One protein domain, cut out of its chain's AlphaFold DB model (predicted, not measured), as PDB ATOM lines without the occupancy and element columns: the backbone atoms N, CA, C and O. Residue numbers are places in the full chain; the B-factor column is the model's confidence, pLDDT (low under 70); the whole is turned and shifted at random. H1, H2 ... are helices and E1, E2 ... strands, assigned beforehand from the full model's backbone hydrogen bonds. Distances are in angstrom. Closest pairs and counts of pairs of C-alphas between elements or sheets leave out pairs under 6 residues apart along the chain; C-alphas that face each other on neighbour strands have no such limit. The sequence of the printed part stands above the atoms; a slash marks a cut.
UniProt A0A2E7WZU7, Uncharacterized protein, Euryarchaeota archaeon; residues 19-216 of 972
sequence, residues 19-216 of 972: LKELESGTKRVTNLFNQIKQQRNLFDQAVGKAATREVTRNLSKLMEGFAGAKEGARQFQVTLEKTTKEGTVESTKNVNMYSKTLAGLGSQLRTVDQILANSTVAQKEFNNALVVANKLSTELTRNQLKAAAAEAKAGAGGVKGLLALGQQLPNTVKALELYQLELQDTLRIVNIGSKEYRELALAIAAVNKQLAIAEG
ATOM      1  N   LEU A  19       8.757 -10.238  23.904       32.22
ATOM      2  CA  LEU A  19      10.117 -10.533  23.432       32.22
ATOM      3  C   LEU A  19      10.921  -9.262  23.116       32.22
ATOM      4  O   LEU A  19      12.077  -9.172  23.527       32.22
ATOM      5  N   LYS A  20      10.311  -8.257  22.470       38.09
ATOM      6  CA  LYS A  20      10.946  -6.947  22.229       38.09
ATOM      7  C   LYS A  20      11.214  -6.182  23.526       38.09
ATOM      8  O   LYS A  20      12.247  -5.524  23.642       38.09
ATOM      9  N   GLU A  21      10.331  -6.286  24.518       40.50
ATOM     10  CA  GLU A  21      10.512  -5.631  25.815       40.50
ATOM     11  C   GLU A  21      11.645  -6.287  26.625       40.50
ATOM     12  O   GLU A  21      12.502  -5.583  27.168       40.50
ATOM     13  N   LEU A  22      11.749  -7.622  26.591       36.09
ATOM     14  CA  LEU A  22      12.857  -8.374  27.192       36.09
ATOM     15  C   LEU A  22      14.195  -8.083  26.496       36.09
ATOM     16  O   LEU A  22      15.185  -7.810  27.175       36.09
ATOM     17  N   GLU A  23      14.214  -8.057  25.160       38.59
ATOM     18  CA  GLU A  23      15.395  -7.710  24.364       38.59
ATOM     19  C   GLU A  23      15.861  -6.275  24.662       38.59
ATOM     20  O   GLU A  23      17.058  -6.033  24.857       38.59
ATOM     21  N   SER A  24      14.917  -5.333  24.803       41.25
ATOM     22  CA  SER A  24      15.192  -3.944  25.185       41.25
ATOM     23  C   SER A  24      15.742  -3.817  26.611       41.25
ATOM     24  O   SER A  24      16.625  -2.993  26.853       41.25
ATOM     25  N   GLY A  25      15.299  -4.674  27.539       40.22
ATOM     26  CA  GLY A  25      15.835  -4.779  28.896       40.22
ATOM     27  C   GLY A  25      17.294  -5.236  28.897       40.22
ATOM     28  O   GLY A  25      18.145  -4.568  29.484       40.22
ATOM     29  N   THR A  26      17.622  -6.298  28.157       38.97
ATOM     30  CA  THR A  26      19.012  -6.762  27.985       38.97
ATOM     31  C   THR A  26      19.897  -5.738  27.278       38.97
ATOM     32  O   THR A  26      21.041  -5.550  27.693       38.97
ATOM     33  N   LYS A  27      19.389  -5.018  26.267       44.62
ATOM     34  CA  LYS A  27      20.129  -3.930  25.598       44.62
ATOM     35  C   LYS A  27      20.357  -2.736  26.529       44.62
ATOM     36  O   LYS A  27      21.451  -2.183  26.525       44.62
ATOM     37  N   ARG A  28      19.391  -2.372  27.382       46.88
ATOM     38  CA  ARG A  28      19.561  -1.318  28.403       46.88
ATOM     39  C   ARG A  28      20.574  -1.708  29.470       46.88
ATOM     40  O   ARG A  28      21.415  -0.885  29.802       46.88
ATOM     41  N   VAL A  29      20.543  -2.949  29.951       42.81
ATOM     42  CA  VAL A  29      21.532  -3.477  30.904       42.81
ATOM     43  C   VAL A  29      22.927  -3.509  30.266       42.81
ATOM     44  O   VAL A  29      23.880  -3.013  30.852       42.81
ATOM     45  N   THR A  30      23.047  -3.975  29.020       44.38
ATOM     46  CA  THR A  30      24.324  -3.987  28.277       44.38
ATOM     47  C   THR A  30      24.861  -2.571  28.020       44.38
ATOM     48  O   THR A  30      26.055  -2.320  28.183       44.38
ATOM     49  N   ASN A  31      23.989  -1.615  27.683       47.31
ATOM     50  CA  ASN A  31      24.357  -0.206  27.501       47.31
ATOM     51  C   ASN A  31      24.731   0.481  28.826       47.31
ATOM     52  O   ASN A  31      25.680   1.263  28.845       47.31
ATOM     53  N   LEU A  32      24.055   0.144  29.931       49.59
ATOM     54  CA  LEU A  32      24.434   0.551  31.289       49.59
ATOM     55  C   LEU A  32      25.840   0.043  31.646       49.59
ATOM     56  O   LEU A  32      26.660   0.813  32.135       49.59
ATOM     57  N   PHE A  33      26.169  -1.210  31.323       46.00
ATOM     58  CA  PHE A  33      27.499  -1.777  31.585       46.00
ATOM     59  C   PHE A  33      28.615  -1.182  30.717       46.00
ATOM     60  O   PHE A  33      29.729  -0.973  31.200       46.00
ATOM     61  N   ASN A  34      28.331  -0.828  29.461       48.59
ATOM     62  CA  ASN A  34      29.306  -0.144  28.608       48.59
ATOM     63  C   ASN A  34      29.638   1.276  29.104       48.59
ATOM     64  O   ASN A  34      30.773   1.719  28.940       48.59
ATOM     65  N   GLN A  35      28.699   1.959  29.769       49.94
ATOM     66  CA  GLN A  35      28.938   3.259  30.414       49.94
ATOM     67  C   GLN A  35      29.732   3.149  31.733       49.94
ATOM     68  O   GLN A  35      30.343   4.123  32.166       49.94
ATOM     69  N   ILE A  36      29.769   1.964  32.351       50.16
ATOM     70  CA  ILE A  36      30.405   1.699  33.652       50.16
ATOM     71  C   ILE A  36      31.916   1.398  33.548       50.16
ATOM     72  O   ILE A  36      32.652   1.638  34.506       50.16
ATOM     73  N   LYS A  37      32.421   0.952  32.386       48.38
ATOM     74  CA  LYS A  37      33.827   0.523  32.169       48.38
ATOM     75  C   LYS A  37      34.926   1.549  32.517       48.38
ATOM     76  O   LYS A  37      36.097   1.185  32.493       48.38
ATOM     77  N   GLN A  38      34.594   2.805  32.822       47.81
ATOM     78  CA  GLN A  38      35.567   3.877  33.077       47.81
ATOM     79  C   GLN A  38      35.769   4.255  34.560       47.81
ATOM     80  O   GLN A  38      36.584   5.133  34.835       47.81
ATOM     81  N   GLN A  39      35.084   3.630  35.527       52.94
ATOM     82  CA  GLN A  39      35.200   4.018  36.946       52.94
ATOM     83  C   GLN A  39      35.929   2.971  37.797       52.94
ATOM     84  O   GLN A  39      35.564   1.802  37.819       52.94
ATOM     85  N   ARG A  40      36.969   3.414  38.521       48.62
ATOM     86  CA  ARG A  40      37.915   2.558  39.263       48.62
ATOM     87  C   ARG A  40      37.388   2.013  40.606       48.62
ATOM     88  O   ARG A  40      38.142   1.314  41.263       48.62
ATOM     89  N   ASN A  41      36.150   2.331  41.006       57.97
ATOM     90  CA  ASN A  41      35.448   1.777  42.178       57.97
ATOM     91  C   ASN A  41      33.929   2.015  42.050       57.97
ATOM     92  O   ASN A  41      33.455   3.129  42.243       57.97
ATOM     93  N   LEU A  42      33.164   0.969  41.727       57.31
ATOM     94  CA  LEU A  42      31.715   1.033  41.445       57.31
ATOM     95  C   LEU A  42      30.825   1.259  42.681       57.31
ATOM     96  O   LEU A  42      29.670   1.671  42.548       57.31
ATOM     97  N   PHE A  43      31.359   0.969  43.870       62.53
ATOM     98  CA  PHE A  43      30.623   0.969  45.141       62.53
ATOM     99  C   PHE A  43      31.119   2.019  46.144       62.53
ATOM    100  O   PHE A  43      30.638   2.063  47.274       62.53
ATOM    101  N   ASP A  44      32.038   2.901  45.740       66.19
ATOM    102  CA  ASP A  44      32.415   4.051  46.561       66.19
ATOM    103  C   ASP A  44      31.309   5.117  46.488       66.19
ATOM    104  O   ASP A  44      31.223   5.907  45.545       66.19
ATOM    105  N   GLN A  45      30.412   5.114  47.479       55.56
ATOM    106  CA  GLN A  45      29.227   5.981  47.514       55.56
ATOM    107  C   GLN A  45      29.572   7.485  47.474       55.56
ATOM    108  O   GLN A  45      28.728   8.304  47.084       55.56
ATOM    109  N   ALA A  46      30.808   7.857  47.830       54.81
ATOM    110  CA  ALA A  46      31.268   9.241  47.840       54.81
ATOM    111  C   ALA A  46      31.512   9.810  46.428       54.81
ATOM    112  O   ALA A  46      31.405  11.023  46.240       54.81
ATOM    113  N   VAL A  47      31.758   8.969  45.416       53.78
ATOM    114  CA  VAL A  47      32.229   9.410  44.093       53.78
ATOM    115  C   VAL A  47      31.244   8.996  42.992       53.78
ATOM    116  O   VAL A  47      31.229   7.860  42.539       53.78
ATOM    117  N   GLY A  48      30.408   9.929  42.521       60.09
ATOM    118  CA  GLY A  48      29.522   9.694  41.370       60.09
ATOM    119  C   GLY A  48      28.365  10.690  41.243       60.09
ATOM    120  O   GLY A  48      27.921  11.273  42.232       60.09
ATOM    121  N   LYS A  49      27.854  10.888  40.018       81.44
ATOM    122  CA  LYS A  49      26.619  11.661  39.764       81.44
ATOM    123  C   LYS A  49      25.413  10.920  40.373       81.44
ATOM    124  O   LYS A  49      25.479   9.710  40.575       81.44
ATOM    125  N   ALA A  50      24.293  11.609  40.620       76.62
ATOM    126  CA  ALA A  50      23.077  11.007  41.196       76.62
ATOM    127  C   ALA A  50      22.628   9.723  40.467       76.62
ATOM    128  O   ALA A  50      22.313   8.726  41.113       76.62
ATOM    129  N   ALA A  51      22.728   9.712  39.132       74.00
ATOM    130  CA  ALA A  51      22.446   8.541  38.301       74.00
ATOM    131  C   ALA A  51      23.359   7.338  38.613       74.00
ATOM    132  O   ALA A  51      22.897   6.204  38.639       74.00
ATOM    133  N   THR A  52      24.644   7.566  38.903       74.81
ATOM    134  CA  THR A  52      25.583   6.499  39.278       74.81
ATOM    135  C   THR A  52      25.207   5.898  40.632       74.81
ATOM    136  O   THR A  52      25.164   4.682  40.766       74.81
ATOM    137  N   ARG A  53      24.837   6.733  41.617       79.06
ATOM    138  CA  ARG A  53      24.397   6.260  42.945       79.06
ATOM    139  C   ARG A  53      23.081   5.480  42.893       79.06
ATOM    140  O   ARG A  53      22.906   4.546  43.671       79.06
ATOM    141  N   GLU A  54      22.156   5.868  42.016       83.75
ATOM    142  CA  GLU A  54      20.918   5.118  41.755       83.75
ATOM    143  C   GLU A  54      21.234   3.736  41.167       83.75
ATOM    144  O   GLU A  54      20.752   2.721  41.669       83.75
ATOM    145  N   VAL A  55      22.110   3.679  40.158       81.31
ATOM    146  CA  VAL A  55      22.539   2.417  39.538       81.31
ATOM    147  C   VAL A  55      23.226   1.505  40.554       81.31
ATOM    148  O   VAL A  55      22.873   0.331  40.629       81.31
ATOM    149  N   THR A  56      24.140   2.025  41.378       82.00
ATOM    150  CA  THR A  56      24.829   1.239  42.413       82.00
ATOM    151  C   THR A  56      23.853   0.680  43.455       82.00
ATOM    152  O   THR A  56      23.938  -0.502  43.794       82.00
ATOM    153  N   ARG A  57      22.879   1.479  43.924       86.19
ATOM    154  CA  ARG A  57      21.835   1.016  44.860       86.19
ATOM    155  C   ARG A  57      20.962  -0.077  44.249       86.19
ATOM    156  O   ARG A  57      20.777  -1.127  44.859       86.19
ATOM    157  N   ASN A  58      20.481   0.137  43.028       89.50
ATOM    158  CA  ASN A  58      19.655  -0.835  42.314       89.50
ATOM    159  C   ASN A  58      20.411  -2.133  42.020       89.50
ATOM    160  O   ASN A  58      19.841  -3.215  42.140       89.50
ATOM    161  N   LEU A  59      21.698  -2.039  41.684       87.56
ATOM    162  CA  LEU A  59      22.551  -3.201  41.467       87.56
ATOM    163  C   LEU A  59      22.783  -3.985  42.767       87.56
ATOM    164  O   LEU A  59      22.707  -5.210  42.748       87.56
ATOM    165  N   SER A  60      23.000  -3.297  43.893       88.25
ATOM    166  CA  SER A  60      23.151  -3.939  45.206       88.25
ATOM    167  C   SER A  60      21.867  -4.674  45.620       88.25
ATOM    168  O   SER A  60      21.923  -5.866  45.931       88.25
ATOM    169  N   LYS A  61      20.691  -4.035  45.486       90.69
ATOM    170  CA  LYS A  61      19.384  -4.678  45.739       90.69
ATOM    171  C   LYS A  61      19.131  -5.876  44.817       90.69
ATOM    172  O   LYS A  61      18.606  -6.897  45.258       90.69
ATOM    173  N   LEU A  62      19.531  -5.779  43.546       89.19
ATOM    174  CA  LEU A  62      19.427  -6.881  42.589       89.19
ATOM    175  C   LEU A  62      20.306  -8.073  42.999       89.19
ATOM    176  O   LEU A  62      19.839  -9.210  42.967       89.19
ATOM    177  N   MET A  63      21.559  -7.826  43.396       91.12
ATOM    178  CA  MET A  63      22.478  -8.872  43.860       91.12
ATOM    179  C   MET A  63      22.010  -9.500  45.172       91.12
ATOM    180  O   MET A  63      22.092 -10.714  45.324       91.12
ATOM    181  N   GLU A  64      21.477  -8.702  46.096       91.50
ATOM    182  CA  GLU A  64      20.914  -9.191  47.354       91.50
ATOM    183  C   GLU A  64      19.690 -10.082  47.126       91.50
ATOM    184  O   GLU A  64      19.646 -11.202  47.637       91.50
ATOM    185  N   GLY A  65      18.739  -9.645  46.296       90.56
ATOM    186  CA  GLY A  65      17.578 -10.462  45.948       90.56
ATOM    187  C   GLY A  65      17.974 -11.778  45.268       90.56
ATOM    188  O   GLY A  65      17.412 -12.829  45.568       90.56
ATOM    189  N   PHE A  66      18.994 -11.752  44.406       90.44
ATOM    190  CA  PHE A  66      19.491 -12.951  43.730       90.44
ATOM    191  C   PHE A  66      20.216 -13.892  44.708       90.44
ATOM    192  O   PHE A  66      20.007 -15.112  44.700       90.44
ATOM    193  N   ALA A  67      21.062 -13.343  45.582       88.88
ATOM    194  CA  ALA A  67      21.773 -14.103  46.603       88.88
ATOM    195  C   ALA A  67      20.796 -14.757  47.596       88.88
ATOM    196  O   ALA A  67      20.966 -15.936  47.913       88.88
ATOM    197  N   GLY A  68      19.734 -14.050  47.994       87.38
ATOM    198  CA  GLY A  68      18.693 -14.544  48.902       87.38
ATOM    199  C   GLY A  68      17.673 -15.503  48.274       87.38
ATOM    200  O   GLY A  68      17.026 -16.264  48.990       87.38
ATOM    201  N   ALA A  69      17.526 -15.520  46.947       87.69
ATOM    202  CA  ALA A  69      16.586 -16.421  46.285       87.69
ATOM    203  C   ALA A  69      16.994 -17.902  46.438       87.69
ATOM    204  O   ALA A  69      18.166 -18.257  46.276       87.69
ATOM    205  N   LYS A  70      16.023 -18.783  46.721       85.69
ATOM    206  CA  LYS A  70      16.248 -20.235  46.870       85.69
ATOM    207  C   LYS A  70      16.907 -20.828  45.615       85.69
ATOM    208  O   LYS A  70      16.617 -20.406  44.494       85.69
ATOM    209  N   GLU A  71      17.778 -21.826  45.789       72.25
ATOM    210  CA  GLU A  71      18.359 -22.545  44.649       72.25
ATOM    211  C   GLU A  71      17.246 -23.149  43.772       72.25
ATOM    212  O   GLU A  71      16.314 -23.772  44.274       72.25
ATOM    213  N   GLY A  72      17.314 -22.923  42.456       71.25
ATOM    214  CA  GLY A  72      16.292 -23.365  41.499       71.25
ATOM    215  C   GLY A  72      15.099 -22.418  41.298       71.25
ATOM    216  O   GLY A  72      14.282 -22.673  40.410       71.25
ATOM    217  N   ALA A  73      14.996 -21.310  42.044       82.38
ATOM    218  CA  ALA A  73      14.004 -20.279  41.744       82.38
ATOM    219  C   ALA A  73      14.256 -19.684  40.344       82.38
ATOM    220  O   ALA A  73      15.387 -19.399  39.955       82.38
ATOM    221  N   ARG A  74      13.193 -19.527  39.546       80.88
ATOM    222  CA  ARG A  74      13.295 -18.945  38.195       80.88
ATOM    223  C   ARG A  74      13.208 -17.424  38.215       80.88
ATOM    224  O   ARG A  74      13.757 -16.777  37.326       80.88
ATOM    225  N   GLN A  75      12.527 -16.871  39.216       88.19
ATOM    226  CA  GLN A  75      12.282 -15.445  39.384       88.19
ATOM    227  C   GLN A  75      12.373 -15.043  40.854       88.19
ATOM    228  O   GLN A  75      12.124 -15.862  41.737       88.19
ATOM    229  N   PHE A  76      12.692 -13.777  41.096       89.12
ATOM    230  CA  PHE A  76      12.643 -13.142  42.409       89.12
ATOM    231  C   PHE A  76      12.128 -11.709  42.274       89.12
ATOM    232  O   PHE A  76      12.286 -11.082  41.224       89.12
ATOM    233  N   GLN A  77      11.481 -11.205  43.322       90.31
ATOM    234  CA  GLN A  77      11.020  -9.821  43.372       90.31
ATOM    235  C   GLN A  77      12.145  -8.912  43.855       90.31
ATOM    236  O   GLN A  77      12.804  -9.211  44.849       90.31
ATOM    237  N   VAL A  78      12.345  -7.795  43.158       91.56
ATOM    238  CA  VAL A  78      13.259  -6.728  43.578       91.56
ATOM    239  C   VAL A  78      12.552  -5.396  43.475       91.56
ATOM    240  O   VAL A  78      12.006  -5.058  42.425       91.56
ATOM    241  N   THR A  79      12.613  -4.623  44.551       92.12
ATOM    242  CA  THR A  79      12.166  -3.234  44.578       92.12
ATOM    243  C   THR A  79      13.313  -2.333  44.139       92.12
ATOM    244  O   THR A  79      14.323  -2.208  44.832       92.12
ATOM    245  N   LEU A  80      13.178  -1.739  42.954       90.69
ATOM    246  CA  LEU A  80      14.152  -0.819  42.371       90.69
ATOM    247  C   LEU A  80      13.702   0.623  42.603       90.69
ATOM    248  O   LEU A  80      12.527   0.939  42.453       90.69
ATOM    249  N   GLU A  81      14.643   1.495  42.928       90.44
ATOM    250  CA  GLU A  81      14.413   2.929  43.095       90.44
ATOM    251  C   GLU A  81      14.698   3.653  41.779       90.44
ATOM    252  O   GLU A  81      15.716   3.396  41.139       90.44
ATOM    253  N   LYS A  82      13.833   4.584  41.378       90.44
ATOM    254  CA  LYS A  82      14.102   5.510  40.274       90.44
ATOM    255  C   LYS A  82      13.977   6.939  40.769       90.44
ATOM    256  O   LYS A  82      12.894   7.339  41.193       90.44
ATOM    257  N   THR A  83      15.049   7.723  40.694       85.81
ATOM    258  CA  THR A  83      14.999   9.135  41.078       85.81
ATOM    259  C   THR A  83      14.561   9.968  39.872       85.81
ATOM    260  O   THR A  83      15.264  10.075  38.867       85.81
ATOM    261  N   THR A  84      13.366  10.551  39.941       86.44
ATOM    262  CA  THR A  84      12.876  11.546  38.981       86.44
ATOM    263  C   THR A  84      13.071  12.952  39.551       86.44
ATOM    264  O   THR A  84      13.481  13.128  40.698       86.44
ATOM    265  N   LYS A  85      12.771  13.985  38.752       85.69
ATOM    266  CA  LYS A  85      12.765  15.373  39.241       85.69
ATOM    267  C   LYS A  85      11.725  15.612  40.351       85.69
ATOM    268  O   LYS A  85      11.844  16.596  41.066       85.69
ATOM    269  N   GLU A  86      10.745  14.720  40.491       86.31
ATOM    270  CA  GLU A  86       9.614  14.822  41.425       86.31
ATOM    271  C   GLU A  86       9.808  13.984  42.704       86.31
ATOM    272  O   GLU A  86       8.992  14.060  43.616       86.31
ATOM    273  N   GLY A  87      10.882  13.188  42.797       87.56
ATOM    274  CA  GLY A  87      11.163  12.332  43.953       87.56
ATOM    275  C   GLY A  87      11.721  10.962  43.570       87.56
ATOM    276  O   GLY A  87      11.997  10.682  42.404       87.56
ATOM    277  N   THR A  88      11.918  10.090  44.560       88.00
ATOM    278  CA  THR A  88      12.317   8.693  44.317       88.00
ATOM    279  C   THR A  88      11.075   7.815  44.305       88.00
ATOM    280  O   THR A  88      10.347   7.771  45.291       88.00
ATOM    281  N   VAL A  89      10.832   7.126  43.191       90.75
ATOM    282  CA  VAL A  89       9.714   6.190  43.034       90.75
ATOM    283  C   VAL A  89      10.251   4.767  43.115       90.75
ATOM    284  O   VAL A  89      11.177   4.409  42.384       90.75
ATOM    285  N   GLU A  90       9.668   3.951  43.988       91.12
ATOM    286  CA  GLU A  90       9.978   2.527  44.087       91.12
ATOM    287  C   GLU A  90       9.113   1.707  43.122       91.12
ATOM    288  O   GLU A  90       7.910   1.923  42.983       91.12
ATOM    289  N   SER A  91       9.724   0.746  42.434       90.31
ATOM    290  CA  SER A  91       9.046  -0.175  41.526       90.31
ATOM    291  C   SER A  91       9.499  -1.599  41.816       90.31
ATOM    292  O   SER A  91      10.658  -1.954  41.589       90.31
ATOM    293  N   THR A  92       8.579  -2.431  42.302       91.56
ATOM    294  CA  THR A  92       8.814  -3.865  42.487       91.56
ATOM    295  C   THR A  92       8.675  -4.589  41.153       91.56
ATOM    296  O   THR A  92       7.646  -4.492  40.484       91.56
ATOM    297  N   LYS A  93       9.715  -5.321  40.750       89.31
ATOM    298  CA  LYS A  93       9.746  -6.094  39.504       89.31
ATOM    299  C   LYS A  93      10.081  -7.554  39.779       89.31
ATOM    300  O   LYS A  93      10.978  -7.846  40.564       89.31
ATOM    301  N   ASN A  94       9.401  -8.458  39.073       89.12
ATOM    302  CA  ASN A  94       9.805  -9.859  38.979       89.12
ATOM    303  C   ASN A  94      10.974  -9.965  37.995       89.12
ATOM    304  O   ASN A  94      10.816  -9.693  36.804       89.12
ATOM    305  N   VAL A  95      12.146 -10.356  38.483       86.38
ATOM    306  CA  VAL A  95      13.352 -10.515  37.669       86.38
ATOM    307  C   VAL A  95      13.646 -11.997  37.493       86.38
ATOM    308  O   VAL A  95      13.683 -12.744  38.468       86.38
ATOM    309  N   ASN A  96      13.871 -12.435  36.250       85.94
ATOM    310  CA  ASN A  96      14.368 -13.786  35.987       85.94
ATOM    311  C   ASN A  96      15.793 -13.921  36.539       85.94
ATOM    312  O   ASN A  96      16.662 -13.126  36.187       85.94
ATOM    313  N   MET A  97      16.040 -14.942  37.362       82.94
ATOM    314  CA  MET A  97      17.383 -15.218  37.886       82.94
ATOM    315  C   MET A  97      18.333 -15.607  36.752       82.94
ATOM    316  O   MET A  97      19.402 -15.034  36.569       82.94
ATOM    317  N   TYR A  98      17.911 -16.553  35.924       87.81
ATOM    318  CA  TYR A  98      18.773 -17.172  34.928       87.81
ATOM    319  C   TYR A  98      18.308 -16.806  33.524       87.81
ATOM    320  O   TYR A  98      17.114 -16.871  33.215       87.81
ATOM    321  N   SER A  99      19.244 -16.443  32.647       88.94
ATOM    322  CA  SER A  99      18.961 -16.430  31.217       88.94
ATOM    323  C   SER A  99      18.571 -17.835  30.761       88.94
ATOM    324  O   SER A  99      19.142 -18.830  31.201       88.94
ATOM    325  N   LYS A 100      17.623 -17.915  29.826       84.38
ATOM    326  CA  LYS A 100      17.202 -19.184  29.215       84.38
ATOM    327  C   LYS A 100      18.224 -19.734  28.213       84.38
ATOM    328  O   LYS A 100      18.077 -20.863  27.761       84.38
ATOM    329  N   THR A 101      19.225 -18.938  27.835       86.38
ATOM    330  CA  THR A 101      20.246 -19.300  26.844       86.38
ATOM    331  C   THR A 101      21.632 -19.370  27.478       86.38
ATOM    332  O   THR A 101      21.966 -18.548  28.335       86.38
ATOM    333  N   LEU A 102      22.472 -20.298  27.002       79.31
ATOM    334  CA  LEU A 102      23.874 -20.434  27.430       79.31
ATOM    335  C   LEU A 102      24.660 -19.129  27.250       79.31
ATOM    336  O   LEU A 102      25.352 -18.686  28.164       79.31
ATOM    337  N   ALA A 103      24.488 -18.465  26.103       80.94
ATOM    338  CA  ALA A 103      25.116 -17.175  25.828       80.94
ATOM    339  C   ALA A 103      24.679 -16.087  26.825       80.94
ATOM    340  O   ALA A 103      25.497 -15.273  27.258       80.94
ATOM    341  N   GLY A 104      23.404 -16.085  27.227       85.25
ATOM    342  CA  GLY A 104      22.909 -15.128  28.212       85.25
ATOM    343  C   GLY A 104      23.396 -15.428  29.630       85.25
ATOM    344  O   GLY A 104      23.771 -14.491  30.326       85.25
ATOM    345  N   LEU A 105      23.494 -16.701  30.034       85.38
ATOM    346  CA  LEU A 105      24.092 -17.091  31.320       85.38
ATOM    347  C   LEU A 105      25.576 -16.704  31.384       85.38
ATOM    348  O   LEU A 105      26.014 -16.114  32.368       85.38
ATOM    349  N   GLY A 106      26.330 -16.931  30.304       81.00
ATOM    350  CA  GLY A 106      27.722 -16.481  30.200       81.00
ATOM    351  C   GLY A 106      27.876 -14.954  30.193       81.00
ATOM    352  O   GLY A 106      28.890 -14.423  30.643       81.00
ATOM    353  N   SER A 107      26.878 -14.212  29.705       83.75
ATOM    354  CA  SER A 107      26.844 -12.747  29.819       83.75
ATOM    355  C   SER A 107      26.573 -12.294  31.261       83.75
ATOM    356  O   SER A 107      27.262 -11.409  31.771       83.75
ATOM    357  N   GLN A 108      25.625 -12.944  31.948       87.06
ATOM    358  CA  GLN A 108      25.326 -12.676  33.356       87.06
ATOM    359  C   GLN A 108      26.531 -12.985  34.256       87.06
ATOM    360  O   GLN A 108      26.858 -12.173  35.113       87.06
ATOM    361  N   LEU A 109      27.235 -14.099  34.028       87.62
ATOM    362  CA  LEU A 109      28.419 -14.465  34.810       87.62
ATOM    363  C   LEU A 109      29.545 -13.432  34.655       87.62
ATOM    364  O   LEU A 109      30.002 -12.884  35.651       87.62
ATOM    365  N   ARG A 110      29.889 -13.050  33.414       86.12
ATOM    366  CA  ARG A 110      30.883 -11.989  33.145       86.12
ATOM    367  C   ARG A 110      30.531 -10.660  33.809       86.12
ATOM    368  O   ARG A 110      31.414  -9.911  34.214       86.12
ATOM    369  N   THR A 111      29.240 -10.360  33.888       84.12
ATOM    370  CA  THR A 111      28.742  -9.159  34.560       84.12
ATOM    371  C   THR A 111      29.008  -9.219  36.064       84.12
ATOM    372  O   THR A 111      29.480  -8.247  36.647       84.12
ATOM    373  N   VAL A 112      28.757 -10.365  36.694       87.06
ATOM    374  CA  VAL A 112      29.014 -10.565  38.125       87.06
ATOM    375  C   VAL A 112      30.512 -10.599  38.429       87.06
ATOM    376  O   VAL A 112      30.932 -10.011  39.421       87.06
ATOM    377  N   ASP A 113      31.336 -11.160  37.545       83.62
ATOM    378  CA  ASP A 113      32.799 -11.115  37.673       83.62
ATOM    379  C   ASP A 113      33.332  -9.675  37.645       83.62
ATOM    380  O   ASP A 113      34.227  -9.315  38.409       83.62
ATOM    381  N   GLN A 114      32.749  -8.808  36.810       82.38
ATOM    382  CA  GLN A 114      33.074  -7.379  36.808       82.38
ATOM    383  C   GLN A 114      32.646  -6.684  38.107       82.38
ATOM    384  O   GLN A 114      33.333  -5.770  38.560       82.38
ATOM    385  N   ILE A 115      31.541  -7.101  38.726       84.38
ATOM    386  CA  ILE A 115      31.110  -6.591  40.038       84.38
ATOM    387  C   ILE A 115      32.079  -7.053  41.133       84.38
ATOM    388  O   ILE A 115      32.498  -6.242  41.960       84.38
ATOM    389  N   LEU A 116      32.496  -8.322  41.109       81.19
ATOM    390  CA  LEU A 116      33.494  -8.880  42.027       81.19
ATOM    391  C   LEU A 116      34.836  -8.150  41.919       81.19
ATOM    392  O   LEU A 116      35.404  -7.766  42.935       81.19
ATOM    393  N   ALA A 117      35.311  -7.890  40.698       76.94
ATOM    394  CA  ALA A 117      36.572  -7.187  40.463       76.94
ATOM    395  C   ALA A 117      36.569  -5.727  40.956       76.94
ATOM    396  O   ALA A 117      37.632  -5.172  41.225       76.94
ATOM    397  N   ASN A 118      35.388  -5.109  41.069       79.69
ATOM    398  CA  ASN A 118      35.223  -3.700  41.440       79.69
ATOM    399  C   ASN A 118      34.613  -3.488  42.838       79.69
ATOM    400  O   ASN A 118      34.313  -2.347  43.199       79.69
ATOM    401  N   SER A 119      34.393  -4.556  43.612       80.25
ATOM    402  CA  SER A 119      33.913  -4.484  44.998       80.25
ATOM    403  C   SER A 119      35.064  -4.727  45.973       80.25
ATOM    404  O   SER A 119      35.988  -5.491  45.694       80.25
ATOM    405  N   THR A 120      35.045  -4.051  47.124       78.12
ATOM    406  CA  THR A 120      36.075  -4.286  48.144       78.12
ATOM    407  C   THR A 120      35.780  -5.572  48.911       78.12
ATOM    408  O   THR A 120      34.639  -5.855  49.285       78.12
ATOM    409  N   VAL A 121      36.826  -6.373  49.131       64.94
ATOM    410  CA  VAL A 121      36.733  -7.639  49.869       64.94
ATOM    411  C   VAL A 121      36.138  -7.372  51.258       64.94
ATOM    412  O   VAL A 121      36.554  -6.432  51.930       64.94
ATOM    413  N   ALA A 122      35.191  -8.218  51.679       56.31
ATOM    414  CA  ALA A 122      34.412  -8.140  52.925       56.31
ATOM    415  C   ALA A 122      33.207  -7.176  52.950       56.31
ATOM    416  O   ALA A 122      32.495  -7.143  53.955       56.31
ATOM    417  N   GLN A 123      32.903  -6.459  51.863       81.69
ATOM    418  CA  GLN A 123      31.612  -5.770  51.738       81.69
ATOM    419  C   GLN A 123      30.473  -6.742  51.382       81.69
ATOM    420  O   GLN A 123      30.688  -7.790  50.764       81.69
ATOM    421  N   LYS A 124      29.239  -6.386  51.764       83.12
ATOM    422  CA  LYS A 124      28.025  -7.185  51.510       83.12
ATOM    423  C   LYS A 124      27.849  -7.469  50.015       83.12
ATOM    424  O   LYS A 124      27.476  -8.574  49.633       83.12
ATOM    425  N   GLU A 125      28.191  -6.503  49.171       83.38
ATOM    426  CA  GLU A 125      28.149  -6.574  47.713       83.38
ATOM    427  C   GLU A 125      29.106  -7.626  47.153       83.38
ATOM    428  O   GLU A 125      28.713  -8.380  46.266       83.38
ATOM    429  N   PHE A 126      30.323  -7.722  47.700       85.44
ATOM    430  CA  PHE A 126      31.301  -8.738  47.305       85.44
ATOM    431  C   PHE A 126      30.786 -10.144  47.642       85.44
ATOM    432  O   PHE A 126      30.794 -11.034  46.793       85.44
ATOM    433  N   ASN A 127      30.261 -10.332  48.858       83.06
ATOM    434  CA  ASN A 127      29.710 -11.620  49.293       83.06
ATOM    435  C   ASN A 127      28.481 -12.021  48.466       83.06
ATOM    436  O   ASN A 127      28.381 -13.162  48.015       83.06
ATOM    437  N   ASN A 128      27.568 -11.079  48.212       87.94
ATOM    438  CA  ASN A 128      26.390 -11.322  47.384       87.94
ATOM    439  C   ASN A 128      26.789 -11.652  45.942       87.94
ATOM    440  O   ASN A 128      26.304 -12.637  45.392       87.94
ATOM    441  N   ALA A 129      27.714 -10.895  45.346       85.88
ATOM    442  CA  ALA A 129      28.213 -11.168  44.002       85.88
ATOM    443  C   ALA A 129      28.882 -12.551  43.911       85.88
ATOM    444  O   ALA A 129      28.652 -13.270  42.944       85.88
ATOM    445  N   LEU A 130      29.615 -12.984  44.942       84.69
ATOM    446  CA  LEU A 130      30.227 -14.315  44.987       84.69
ATOM    447  C   LEU A 130      29.170 -15.432  45.011       84.69
ATOM    448  O   LEU A 130      29.273 -16.414  44.273       84.69
ATOM    449  N   VAL A 131      28.115 -15.269  45.816       87.06
ATOM    450  CA  VAL A 131      26.985 -16.212  45.863       87.06
ATOM    451  C   VAL A 131      26.269 -16.274  44.510       87.06
ATOM    452  O   VAL A 131      25.961 -17.363  44.022       87.06
ATOM    453  N   VAL A 132      26.027 -15.123  43.878       87.62
ATOM    454  CA  VAL A 132      25.385 -15.043  42.558       87.62
ATOM    455  C   VAL A 132      26.259 -15.681  41.474       87.62
ATOM    456  O   VAL A 132      25.737 -16.448  40.664       87.62
ATOM    457  N   ALA A 133      27.574 -15.439  41.479       86.25
ATOM    458  CA  ALA A 133      28.520 -16.046  40.540       86.25
ATOM    459  C   ALA A 133      28.492 -17.576  40.633       86.25
ATOM    460  O   ALA A 133      28.375 -18.258  39.614       86.25
ATOM    461  N   ASN A 134      28.491 -18.120  41.854       81.75
ATOM    462  CA  ASN A 134      28.399 -19.562  42.080       81.75
ATOM    463  C   ASN A 134      27.076 -20.148  41.561       81.75
ATOM    464  O   ASN A 134      27.078 -21.192  40.900       81.75
ATOM    465  N   LYS A 135      25.943 -19.473  41.799       86.69
ATOM    466  CA  LYS A 135      24.632 -19.899  41.278       86.69
ATOM    467  C   LYS A 135      24.584 -19.865  39.746       86.69
ATOM    468  O   LYS A 135      24.130 -20.830  39.133       86.69
ATOM    469  N   LEU A 136      25.082 -18.792  39.124       86.06
ATOM    470  CA  LEU A 136      25.140 -18.645  37.664       86.06
ATOM    471  C   LEU A 136      26.072 -19.670  37.013       86.06
ATOM    472  O   LEU A 136      25.709 -20.253  35.996       86.06
ATOM    473  N   SER A 137      27.241 -19.917  37.608       84.19
ATOM    474  CA  SER A 137      28.182 -20.944  37.153       84.19
ATOM    475  C   SER A 137      27.549 -22.336  37.217       84.19
ATOM    476  O   SER A 137      27.577 -23.069  36.230       84.19
ATOM    477  N   THR A 138      26.865 -22.654  38.320       83.38
ATOM    478  CA  THR A 138      26.148 -23.928  38.486       83.38
ATOM    479  C   THR A 138      25.062 -24.114  37.422       83.38
ATOM    480  O   THR A 138      24.965 -25.179  36.814       83.38
ATOM    481  N   GLU A 139      24.237 -23.094  37.170       85.25
ATOM    482  CA  GLU A 139      23.184 -23.169  36.148       85.25
ATOM    483  C   GLU A 139      23.740 -23.194  34.720       85.25
ATOM    484  O   GLU A 139      23.183 -23.870  33.855       85.25
ATOM    485  N   LEU A 140      24.858 -22.513  34.453       86.31
ATOM    486  CA  LEU A 140      25.553 -22.614  33.170       86.31
ATOM    487  C   LEU A 140      26.022 -24.052  32.929       86.31
ATOM    488  O   LEU A 140      25.683 -24.633  31.898       86.31
ATOM    489  N   THR A 141      26.709 -24.649  33.905       80.38
ATOM    490  CA  THR A 141      27.151 -26.049  33.866       80.38
ATOM    491  C   THR A 141      25.976 -27.006  33.685       80.38
ATOM    492  O   THR A 141      26.014 -27.868  32.810       80.38
ATOM    493  N   ARG A 142      24.887 -26.822  34.439       84.81
ATOM    494  CA  ARG A 142      23.672 -27.638  34.314       84.81
ATOM    495  C   ARG A 142      23.067 -27.563  32.911       84.81
ATOM    496  O   ARG A 142      22.631 -28.582  32.386       84.81
ATOM    497  N   ASN A 143      23.019 -26.383  32.293       84.94
ATOM    498  CA  ASN A 143      22.464 -26.237  30.946       84.94
ATOM    499  C   ASN A 143      23.399 -26.786  29.859       84.94
ATOM    500  O   ASN A 143      22.909 -27.355  28.887       84.94
ATOM    501  N   GLN A 144      24.719 -26.675  30.030       84.31
ATOM    502  CA  GLN A 144      25.691 -27.319  29.138       84.31
ATOM    503  C   GLN A 144      25.570 -28.845  29.204       84.31
ATOM    504  O   GLN A 144      25.533 -29.500  28.166       84.31
ATOM    505  N   LEU A 145      25.419 -29.394  30.413       80.62
ATOM    506  CA  LEU A 145      25.201 -30.823  30.633       80.62
ATOM    507  C   LEU A 145      23.904 -31.310  29.992       80.62
ATOM    508  O   LEU A 145      23.925 -32.284  29.251       80.62
ATOM    509  N   LYS A 146      22.797 -30.585  30.188       84.00
ATOM    510  CA  LYS A 146      21.514 -30.917  29.553       84.00
ATOM    511  C   LYS A 146      21.580 -30.883  28.028       84.00
ATOM    512  O   LYS A 146      20.975 -31.739  27.390       84.00
ATOM    513  N   ALA A 147      22.283 -29.910  27.447       82.44
ATOM    514  CA  ALA A 147      22.474 -29.836  26.001       82.44
ATOM    515  C   ALA A 147      23.287 -31.038  25.491       82.44
ATOM    516  O   ALA A 147      22.833 -31.739  24.590       82.44
ATOM    517  N   ALA A 148      24.416 -31.344  26.136       75.75
ATOM    518  CA  ALA A 148      25.256 -32.488  25.779       75.75
ATOM    519  C   ALA A 148      24.537 -33.835  25.969       75.75
ATOM    520  O   ALA A 148      24.688 -34.748  25.162       75.75
ATOM    521  N   ALA A 149      23.714 -33.967  27.007       75.56
ATOM    522  CA  ALA A 149      22.931 -35.171  27.251       75.56
ATOM    523  C   ALA A 149      21.759 -35.337  26.280       75.56
ATOM    524  O   ALA A 149      21.425 -36.459  25.900       75.56
ATOM    525  N   ALA A 150      21.132 -34.237  25.853       80.19
ATOM    526  CA  ALA A 150      20.135 -34.271  24.790       80.19
ATOM    527  C   ALA A 150      20.762 -34.734  23.463       80.19
ATOM    528  O   ALA A 150      20.174 -35.563  22.773       80.19
ATOM    529  N   GLU A 151      21.983 -34.285  23.156       77.38
ATOM    530  CA  GLU A 151      22.761 -34.779  22.013       77.38
ATOM    531  C   GLU A 151      23.158 -36.258  22.174       77.38
ATOM    532  O   GLU A 151      23.054 -37.027  21.220       77.38
ATOM    533  N   ALA A 152      23.537 -36.696  23.383       73.25
ATOM    534  CA  ALA A 152      23.818 -38.104  23.703       73.25
ATOM    535  C   ALA A 152      22.608 -39.017  23.505       73.25
ATOM    536  O   ALA A 152      22.743 -40.123  22.985       73.25
ATOM    537  N   LYS A 153      21.415 -38.533  23.857       76.62
ATOM    538  CA  LYS A 153      20.150 -39.246  23.639       76.62
ATOM    539  C   LYS A 153      19.758 -39.323  22.161       76.62
ATOM    540  O   LYS A 153      19.028 -40.235  21.790       76.62
ATOM    541  N   ALA A 154      20.242 -38.406  21.324       79.00
ATOM    542  CA  ALA A 154      19.910 -38.345  19.903       79.00
ATOM    543  C   ALA A 154      20.780 -39.252  19.003       79.00
ATOM    544  O   ALA A 154      20.462 -39.403  17.823       79.00
ATOM    545  N   GLY A 155      21.849 -39.883  19.515       73.69
ATOM    546  CA  GLY A 155      22.622 -40.880  18.761       73.69
ATOM    547  C   GLY A 155      24.038 -41.154  19.286       73.69
ATOM    548  O   GLY A 155      24.546 -40.467  20.171       73.69
ATOM    549  N   ALA A 156      24.713 -42.144  18.685       55.78
ATOM    550  CA  ALA A 156      26.033 -42.655  19.100       55.78
ATOM    551  C   ALA A 156      27.161 -41.597  19.153       55.78
ATOM    552  O   ALA A 156      28.176 -41.793  19.819       55.78
ATOM    553  N   GLY A 157      26.991 -40.449  18.488       69.19
ATOM    554  CA  GLY A 157      27.935 -39.331  18.552       69.19
ATOM    555  C   GLY A 157      27.909 -38.552  19.873       69.19
ATOM    556  O   GLY A 157      28.924 -37.963  20.243       69.19
ATOM    557  N   GLY A 158      26.799 -38.556  20.614       74.19
ATOM    558  CA  GLY A 158      26.656 -37.650  21.752       74.19
ATOM    559  C   GLY A 158      27.269 -38.154  23.066       74.19
ATOM    560  O   GLY A 158      27.583 -37.339  23.929       74.19
ATOM    561  N   VAL A 159      27.586 -39.451  23.197       84.69
ATOM    562  CA  VAL A 159      28.416 -39.940  24.322       84.69
ATOM    563  C   VAL A 159      29.809 -39.305  24.273       84.69
ATOM    564  O   VAL A 159      30.313 -38.851  25.297       84.69
ATOM    565  N   LYS A 160      30.397 -39.149  23.078       87.12
ATOM    566  CA  LYS A 160      31.666 -38.420  22.912       87.12
ATOM    567  C   LYS A 160      31.542 -36.946  23.294       87.12
ATOM    568  O   LYS A 160      32.462 -36.414  23.906       87.12
ATOM    569  N   GLY A 161      30.416 -36.305  22.971       83.56
ATOM    570  CA  GLY A 161      30.126 -34.924  23.375       83.56
ATOM    571  C   GLY A 161      30.058 -34.766  24.896       83.56
ATOM    572  O   GLY A 161      30.710 -33.889  25.459       83.56
ATOM    573  N   LEU A 162      29.356 -35.676  25.578       86.75
ATOM    574  CA  LEU A 162      29.256 -35.692  27.039       86.75
ATOM    575  C   LEU A 162      30.608 -35.977  27.722       86.75
ATOM    576  O   LEU A 162      30.931 -35.369  28.743       86.75
ATOM    577  N   LEU A 163      31.430 -36.865  27.157       90.56
ATOM    578  CA  LEU A 163      32.784 -37.149  27.652       90.56
ATOM    579  C   LEU A 163      33.739 -35.963  27.450       90.56
ATOM    580  O   LEU A 163      34.501 -35.625  28.356       90.56
ATOM    581  N   ALA A 164      33.672 -35.296  26.295       86.06
ATOM    582  CA  ALA A 164      34.456 -34.095  26.013       86.06
ATOM    583  C   ALA A 164      34.066 -32.928  26.934       86.06
ATOM    584  O   ALA A 164      34.939 -32.194  27.397       86.06
ATOM    585  N   LEU A 165      32.774 -32.792  27.260       84.25
ATOM    586  CA  LEU A 165      32.296 -31.770  28.190       84.25
ATOM    587  C   LEU A 165      32.905 -31.948  29.589       84.25
ATOM    588  O   LEU A 165      33.296 -30.963  30.206       84.25
ATOM    589  N   GLY A 166      33.078 -33.188  30.056       83.88
ATOM    590  CA  GLY A 166      33.733 -33.486  31.334       83.88
ATOM    591  C   GLY A 166      35.144 -32.923  31.472       83.88
ATOM    592  O   GLY A 166      35.554 -32.553  32.567       83.88
ATOM    593  N   GLN A 167      35.873 -32.805  30.361       85.62
ATOM    594  CA  GLN A 167      37.216 -32.221  30.338       85.62
ATOM    595  C   GLN A 167      37.199 -30.686  30.391       85.62
ATOM    596  O   GLN A 167      38.216 -30.073  30.708       85.62
ATOM    597  N   GLN A 168      36.062 -30.064  30.066       82.31
ATOM    598  CA  GLN A 168      35.878 -28.610  30.041       82.31
ATOM    599  C   GLN A 168      35.221 -28.066  31.317       82.31
ATOM    600  O   GLN A 168      35.208 -26.851  31.527       82.31
ATOM    601  N   LEU A 169      34.660 -28.936  32.162       78.75
ATOM    602  CA  LEU A 169      34.009 -28.522  33.399       78.75
ATOM    603  C   LEU A 169      35.031 -28.064  34.449       78.75
ATOM    604  O   LEU A 169      36.095 -28.665  34.594       78.75
ATOM    605  N   PRO A 170      34.716 -27.012  35.226       75.19
ATOM    606  CA  PRO A 170      35.565 -26.607  36.335       75.19
ATOM    607  C   PRO A 170      35.597 -27.709  37.404       75.19
ATOM    608  O   PRO A 170      34.552 -28.253  37.759       75.19
ATOM    609  N   ASN A 171      36.780 -27.989  37.970       80.00
ATOM    610  CA  ASN A 171      37.009 -28.987  39.032       80.00
ATOM    611  C   ASN A 171      36.431 -28.551  40.399       80.00
ATOM    612  O   ASN A 171      37.126 -28.524  41.411       80.00
ATOM    613  N   THR A 172      35.160 -28.158  40.430       81.62
ATOM    614  CA  THR A 172      34.416 -27.834  41.652       81.62
ATOM    615  C   THR A 172      33.535 -29.018  42.031       81.62
ATOM    616  O   THR A 172      33.006 -29.691  41.147       81.62
ATOM    617  N   VAL A 173      33.337 -29.256  43.333       78.06
ATOM    618  CA  VAL A 173      32.520 -30.378  43.840       78.06
ATOM    619  C   VAL A 173      31.142 -30.402  43.167       78.06
ATOM    620  O   VAL A 173      30.771 -31.400  42.563       78.06
ATOM    621  N   LYS A 174      30.440 -29.262  43.128       79.69
ATOM    622  CA  LYS A 174      29.090 -29.161  42.548       79.69
ATOM    623  C   LYS A 174      29.043 -29.426  41.034       79.69
ATOM    624  O   LYS A 174      28.088 -30.026  40.548       79.69
ATOM    625  N   ALA A 175      30.057 -28.997  40.273       77.06
ATOM    626  CA  ALA A 175      30.129 -29.280  38.835       77.06
ATOM    627  C   ALA A 175      30.412 -30.764  38.563       77.06
ATOM    628  O   ALA A 175      29.815 -31.346  37.658       77.06
ATOM    629  N   LEU A 176      31.278 -31.378  39.373       86.62
ATOM    630  CA  LEU A 176      31.603 -32.798  39.279       86.62
ATOM    631  C   LEU A 176      30.425 -33.690  39.709       86.62
ATOM    632  O   LEU A 176      30.164 -34.683  39.041       86.62
ATOM    633  N   GLU A 177      29.666 -33.319  40.746       86.06
ATOM    634  CA  GLU A 177      28.427 -34.010  41.152       86.06
ATOM    635  C   GLU A 177      27.363 -33.969  40.046       86.06
ATOM    636  O   GLU A 177      26.775 -34.994  39.699       86.06
ATOM    637  N   LEU A 178      27.135 -32.792  39.449       85.19
ATOM    638  CA  LEU A 178      26.196 -32.648  38.332       85.19
ATOM    639  C   LEU A 178      26.633 -33.475  37.119       85.19
ATOM    640  O   LEU A 178      25.798 -34.100  36.468       85.19
ATOM    641  N   TYR A 179      27.934 -33.501  36.827       91.81
ATOM    642  CA  TYR A 179      28.465 -34.299  35.730       91.81
ATOM    643  C   TYR A 179      28.349 -35.801  35.989       91.81
ATOM    644  O   TYR A 179      27.935 -36.545  35.104       91.81
ATOM    645  N   GLN A 180      28.648 -36.247  37.211       94.12
ATOM    646  CA  GLN A 180      28.483 -37.636  37.632       94.12
ATOM    647  C   GLN A 180      27.032 -38.098  37.456       94.12
ATOM    648  O   GLN A 180      26.799 -39.190  36.940       94.12
ATOM    649  N   LEU A 181      26.069 -37.264  37.856       89.88
ATOM    650  CA  LEU A 181      24.645 -37.558  37.726       89.88
ATOM    651  C   LEU A 181      24.237 -37.707  36.253       89.88
ATOM    652  O   LEU A 181      23.585 -38.687  35.898       89.88
ATOM    653  N   GLU A 182      24.694 -36.809  35.378       87.38
ATOM    654  CA  GLU A 182      24.389 -36.888  33.943       87.38
ATOM    655  C   GLU A 182      25.062 -38.096  33.265       87.38
ATOM    656  O   GLU A 182      24.466 -38.752  32.407       87.38
ATOM    657  N   LEU A 183      26.287 -38.448  33.677       90.88
ATOM    658  CA  LEU A 183      26.958 -39.669  33.228       90.88
ATOM    659  C   LEU A 183      26.194 -40.925  33.665       90.88
ATOM    660  O   LEU A 183      26.077 -41.858  32.874       90.88
ATOM    661  N   GLN A 184      25.658 -40.962  34.889       92.06
ATOM    662  CA  GLN A 184      24.855 -42.083  35.388       92.06
ATOM    663  C   GLN A 184      23.516 -42.208  34.655       92.06
ATOM    664  O   GLN A 184      23.124 -43.316  34.286       92.06
ATOM    665  N   ASP A 185      22.834 -41.092  34.398       87.25
ATOM    666  CA  ASP A 185      21.588 -41.090  33.629       87.25
ATOM    667  C   ASP A 185      21.823 -41.498  32.170       87.25
ATOM    668  O   ASP A 185      21.026 -42.247  31.603       87.25
ATOM    669  N   THR A 186      22.955 -41.099  31.583       86.00
ATOM    670  CA  THR A 186      23.359 -41.543  30.240       86.00
ATOM    671  C   THR A 186      23.777 -43.020  30.237       86.00
ATOM    672  O   THR A 186      23.442 -43.760  29.317       86.00
ATOM    673  N   LEU A 187      24.436 -43.511  31.289       89.75
ATOM    674  CA  LEU A 187      24.803 -44.925  31.418       89.75
ATOM    675  C   LEU A 187      23.567 -45.840  31.468       89.75
ATOM    676  O   LEU A 187      23.615 -46.951  30.948       89.75
ATOM    677  N   ARG A 188      22.452 -45.376  32.055       88.12
ATOM    678  CA  ARG A 188      21.185 -46.134  32.144       88.12
ATOM    679  C   ARG A 188      20.492 -46.345  30.798       88.12
ATOM    680  O   ARG A 188      19.743 -47.308  30.664       88.12
ATOM    681  N   ILE A 189      20.705 -45.452  29.835       85.81
ATOM    682  CA  ILE A 189      20.076 -45.517  28.504       85.81
ATOM    683  C   ILE A 189      20.965 -46.198  27.455       85.81
ATOM    684  O   ILE A 189      20.482 -46.564  26.387       85.81
ATOM    685  N   VAL A 190      22.258 -46.361  27.737       84.56
ATOM    686  CA  VAL A 190      23.220 -46.991  26.829       84.56
ATOM    687  C   VAL A 190      23.241 -48.508  27.051       84.56
ATOM    688  O   VAL A 190      23.322 -48.981  28.183       84.56
ATOM    689  N   ASN A 191      23.210 -49.282  25.961       85.19
ATOM    690  CA  ASN A 191      23.208 -50.748  26.015       85.19
ATOM    691  C   ASN A 191      24.407 -51.291  26.808       85.19
ATOM    692  O   ASN A 191      25.566 -50.990  26.495       85.19
ATOM    693  N   ILE A 192      24.125 -52.135  27.803       84.81
ATOM    694  CA  ILE A 192      25.136 -52.800  28.631       84.81
ATOM    695  C   ILE A 192      26.081 -53.605  27.725       84.81
ATOM    696  O   ILE A 192      25.638 -54.385  26.886       84.81
ATOM    697  N   GLY A 193      27.393 -53.400  27.881       80.31
ATOM    698  CA  GLY A 193      28.437 -54.071  27.087       80.31
ATOM    699  C   GLY A 193      28.898 -53.316  25.832       80.31
ATOM    700  O   GLY A 193      29.945 -53.653  25.265       80.31
ATOM    701  N   SER A 194      28.192 -52.253  25.433       89.00
ATOM    702  CA  SER A 194      28.638 -51.360  24.356       89.00
ATOM    703  C   SER A 194      29.963 -50.656  24.694       89.00
ATOM    704  O   SER A 194      30.433 -50.645  25.841       89.00
ATOM    705  N   LYS A 195      30.626 -50.097  23.676       91.00
ATOM    706  CA  LYS A 195      31.865 -49.328  23.871       91.00
ATOM    707  C   LYS A 195      31.579 -48.073  24.701       91.00
ATOM    708  O   LYS A 195      32.301 -47.779  25.647       91.00
ATOM    709  N   GLU A 196      30.463 -47.428  24.406       89.31
ATOM    710  CA  GLU A 196      29.928 -46.244  25.063       89.31
ATOM    711  C   GLU A 196      29.651 -46.505  26.550       89.31
ATOM    712  O   GLU A 196      30.008 -45.689  27.396       89.31
ATOM    713  N   TYR A 197      29.098 -47.676  26.893       91.62
ATOM    714  CA  TYR A 197      28.877 -48.079  28.286       91.62
ATOM    715  C   TYR A 197      30.192 -48.146  29.076       91.62
ATOM    716  O   TYR A 197      30.281 -47.666  30.206       91.62
ATOM    717  N   ARG A 198      31.242 -48.718  28.471       89.19
ATOM    718  CA  ARG A 198      32.570 -48.820  29.095       89.19
ATOM    719  C   ARG A 198      33.231 -47.453  29.256       89.19
ATOM    720  O   ARG A 198      33.808 -47.184  30.306       89.19
ATOM    721  N   GLU A 199      33.118 -46.588  28.252       90.88
ATOM    722  CA  GLU A 199      33.659 -45.227  28.305       90.88
ATOM    723  C   GLU A 199      32.954 -44.372  29.373       90.88
ATOM    724  O   GLU A 199      33.624 -43.700  30.157       90.88
ATOM    725  N   LEU A 200      31.624 -44.465  29.489       91.25
ATOM    726  CA  LEU A 200      30.850 -43.787  30.537       91.25
ATOM    727  C   LEU A 200      31.187 -44.312  31.940       91.25
ATOM    728  O   LEU A 200      31.358 -43.518  32.864       91.25
ATOM    729  N   ALA A 201      31.347 -45.628  32.113       90.44
ATOM    730  CA  ALA A 201      31.740 -46.213  33.397       90.44
ATOM    731  C   ALA A 201      33.138 -45.746  33.848       90.44
ATOM    732  O   ALA A 201      33.338 -45.413  35.021       90.44
ATOM    733  N   LEU A 202      34.094 -45.661  32.916       92.12
ATOM    734  CA  LEU A 202      35.429 -45.116  33.181       92.12
ATOM    735  C   LEU A 202      35.376 -43.626  33.540       92.12
ATOM    736  O   LEU A 202      36.063 -43.198  34.469       92.12
ATOM    737  N   ALA A 203      34.538 -42.848  32.854       91.62
ATOM    738  CA  ALA A 203      34.342 -41.437  33.165       91.62
ATOM    739  C   ALA A 203      33.742 -41.231  34.562       91.62
ATOM    740  O   ALA A 203      34.249 -40.409  35.319       91.62
ATOM    741  N   ILE A 204      32.745 -42.030  34.964       92.94
ATOM    742  CA  ILE A 204      32.176 -41.986  36.323       92.94
ATOM    743  C   ILE A 204      33.255 -42.286  37.371       92.94
ATOM    744  O   ILE A 204      33.354 -41.582  38.375       92.94
ATOM    745  N   ALA A 205      34.105 -43.290  37.137       89.44
ATOM    746  CA  ALA A 205      35.206 -43.607  38.045       89.44
ATOM    747  C   ALA A 205      36.227 -42.455  38.151       89.44
ATOM    748  O   ALA A 205      36.695 -42.140  39.250       89.44
ATOM    749  N   ALA A 206      36.543 -41.795  37.033       89.88
ATOM    750  CA  ALA A 206      37.424 -40.631  37.012       89.88
ATOM    751  C   ALA A 206      36.823 -39.437  37.772       89.88
ATOM    752  O   ALA A 206      37.516 -38.818  38.581       89.88
ATOM    753  N   VAL A 207      35.530 -39.163  37.583       91.50
ATOM    754  CA  VAL A 207      34.805 -38.094  38.287       91.50
ATOM    755  C   VAL A 207      34.718 -38.381  39.785       91.50
ATOM    756  O   VAL A 207      34.977 -37.488  40.581       91.50
ATOM    757  N   ASN A 208      34.475 -39.629  40.198       88.94
ATOM    758  CA  ASN A 208      34.490 -40.021  41.616       88.94
ATOM    759  C   ASN A 208      35.854 -39.770  42.267       88.94
ATOM    760  O   ASN A 208      35.935 -39.314  43.406       88.94
ATOM    761  N   LYS A 209      36.938 -40.044  41.536       85.75
ATOM    762  CA  LYS A 209      38.299 -39.755  41.995       85.75
ATOM    763  C   LYS A 209      38.533 -38.248  42.123       85.75
ATOM    764  O   LYS A 209      39.127 -37.811  43.105       85.75
ATOM    765  N   GLN A 210      38.064 -37.458  41.159       85.38
ATOM    766  CA  GLN A 210      38.154 -35.998  41.208       85.38
ATOM    767  C   GLN A 210      37.307 -35.405  42.340       85.38
ATOM    768  O   GLN A 210      37.799 -34.521  43.031       85.38
ATOM    769  N   LEU A 211      36.099 -35.925  42.590       84.31
ATOM    770  CA  LEU A 211      35.256 -35.556  43.732       84.31
ATOM    771  C   LEU A 211      35.955 -35.856  45.050       84.31
ATOM    772  O   LEU A 211      36.061 -34.973  45.891       84.31
ATOM    773  N   ALA A 212      36.528 -37.051  45.193       75.62
ATOM    774  CA  ALA A 212      37.298 -37.394  46.381       75.62
ATOM    775  C   ALA A 212      38.456 -36.406  46.597       75.62
ATOM    776  O   ALA A 212      38.641 -35.919  47.708       75.62
ATOM    777  N   ILE A 213      39.213 -36.052  45.553       79.44
ATOM    778  CA  ILE A 213      40.299 -35.062  45.649       79.44
ATOM    779  C   ILE A 213      39.757 -33.663  46.000       79.44
ATOM    780  O   ILE A 213      40.303 -33.011  46.888       79.44
ATOM    781  N   ALA A 214      38.681 -33.212  45.348       73.62
ATOM    782  CA  ALA A 214      38.078 -31.892  45.551       73.62
ATOM    783  C   ALA A 214      37.439 -31.732  46.943       73.62
ATOM    784  O   ALA A 214      37.493 -30.653  47.527       73.62
ATOM    785  N   GLU A 215      36.900 -32.812  47.510       78.50
ATOM    786  CA  GLU A 215      36.406 -32.890  48.890       78.50
ATOM    787  C   GLU A 215      37.535 -33.055  49.926       78.50
ATOM    788  O   GLU A 215      37.272 -33.163  51.125       78.50
ATOM    789  N   GLY A 216      38.799 -33.113  49.488       66.75
ATOM    790  CA  GLY A 216      39.956 -33.320  50.361       66.75
ATOM    791  C   GLY A 216      40.070 -34.739  50.932       66.75
ATOM    792  O   GLY A 216      40.803 -34.956  51.894       66.75
TER     793      GLY A 216
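Overview. This is residues 19 to 216 of the 972 residues of an uncharacterized protein of Euryarchaeota archaeon (UniProt A0A2E7WZU7). A two-stranded hairpin, E1 and E2, with H2 packed along E1, makes one end of an elongated model; from there long H4 runs to the other end, where H5, H6 and H7 pack with it as an up-and-down bundle, each helix running against the one before. H3 folds back on H4, and residues 19 to 25 of H1 stick out. The printed part has 198 residues, with seven named helices and two named strands in the order H1 H2 E1 E2 H3 H4 H5 H6 H7; the class is mostly helix, the sheet E1 - E2 is antiparallel, and the whole is loose, with a radius of gyration of the C-alphas of 20.8 A and spans of 72 by 41 by 29 A.

Along the chain. E1 is residues 75 to 84, 27.0 A long, and E2 87 to 96, 27.5 A. H2 is 50 to 68, 27.0 A. H4, 124 to 153, is 43.2 A long, from C-alpha 124 at (28.025, -7.185, 51.510). H1 is 19 to 36, H3 102 to 117, H5 158 to 168, H6 173 to 189 and H7 195 to 214, ending at (38.078, -31.892, 45.551).

Arrangement. E1 and E2 are antiparallel at 157 degrees; N 82 and O 89 are 2.8 A apart, within hydrogen-bond range. The closest C-alphas of H2 and E1, Asn 58 and Leu 80, are 5.5 A apart. H2, with residues 60 to 67 alone, touches the hub H4 at a steep tilt of 58 degrees, closest at C-alphas 67 and 128, 5.4 A. H3 and H4 form a helical hairpin, closest at C-alphas 116 and 126, 5.7 A. H6 and H7 touch, closest at C-alphas 180 and 204, 5.9 A. H1 is near H3. Every O i to N i+4 pair is within range in H1, H2, H3, H4 and H7, but 5 of 7 in H5 and 12 of 13 in H6.

Size, cuts and confidence. The C-alphas farthest apart, Glu 86 and Gly 193, are 72.8 A apart. The printed part has no cut; the H1 to H2 link is long, at 13 residues. The pLDDT is under 70 at residues 19 to 48, 121 to 122, 156 to 157 and 216.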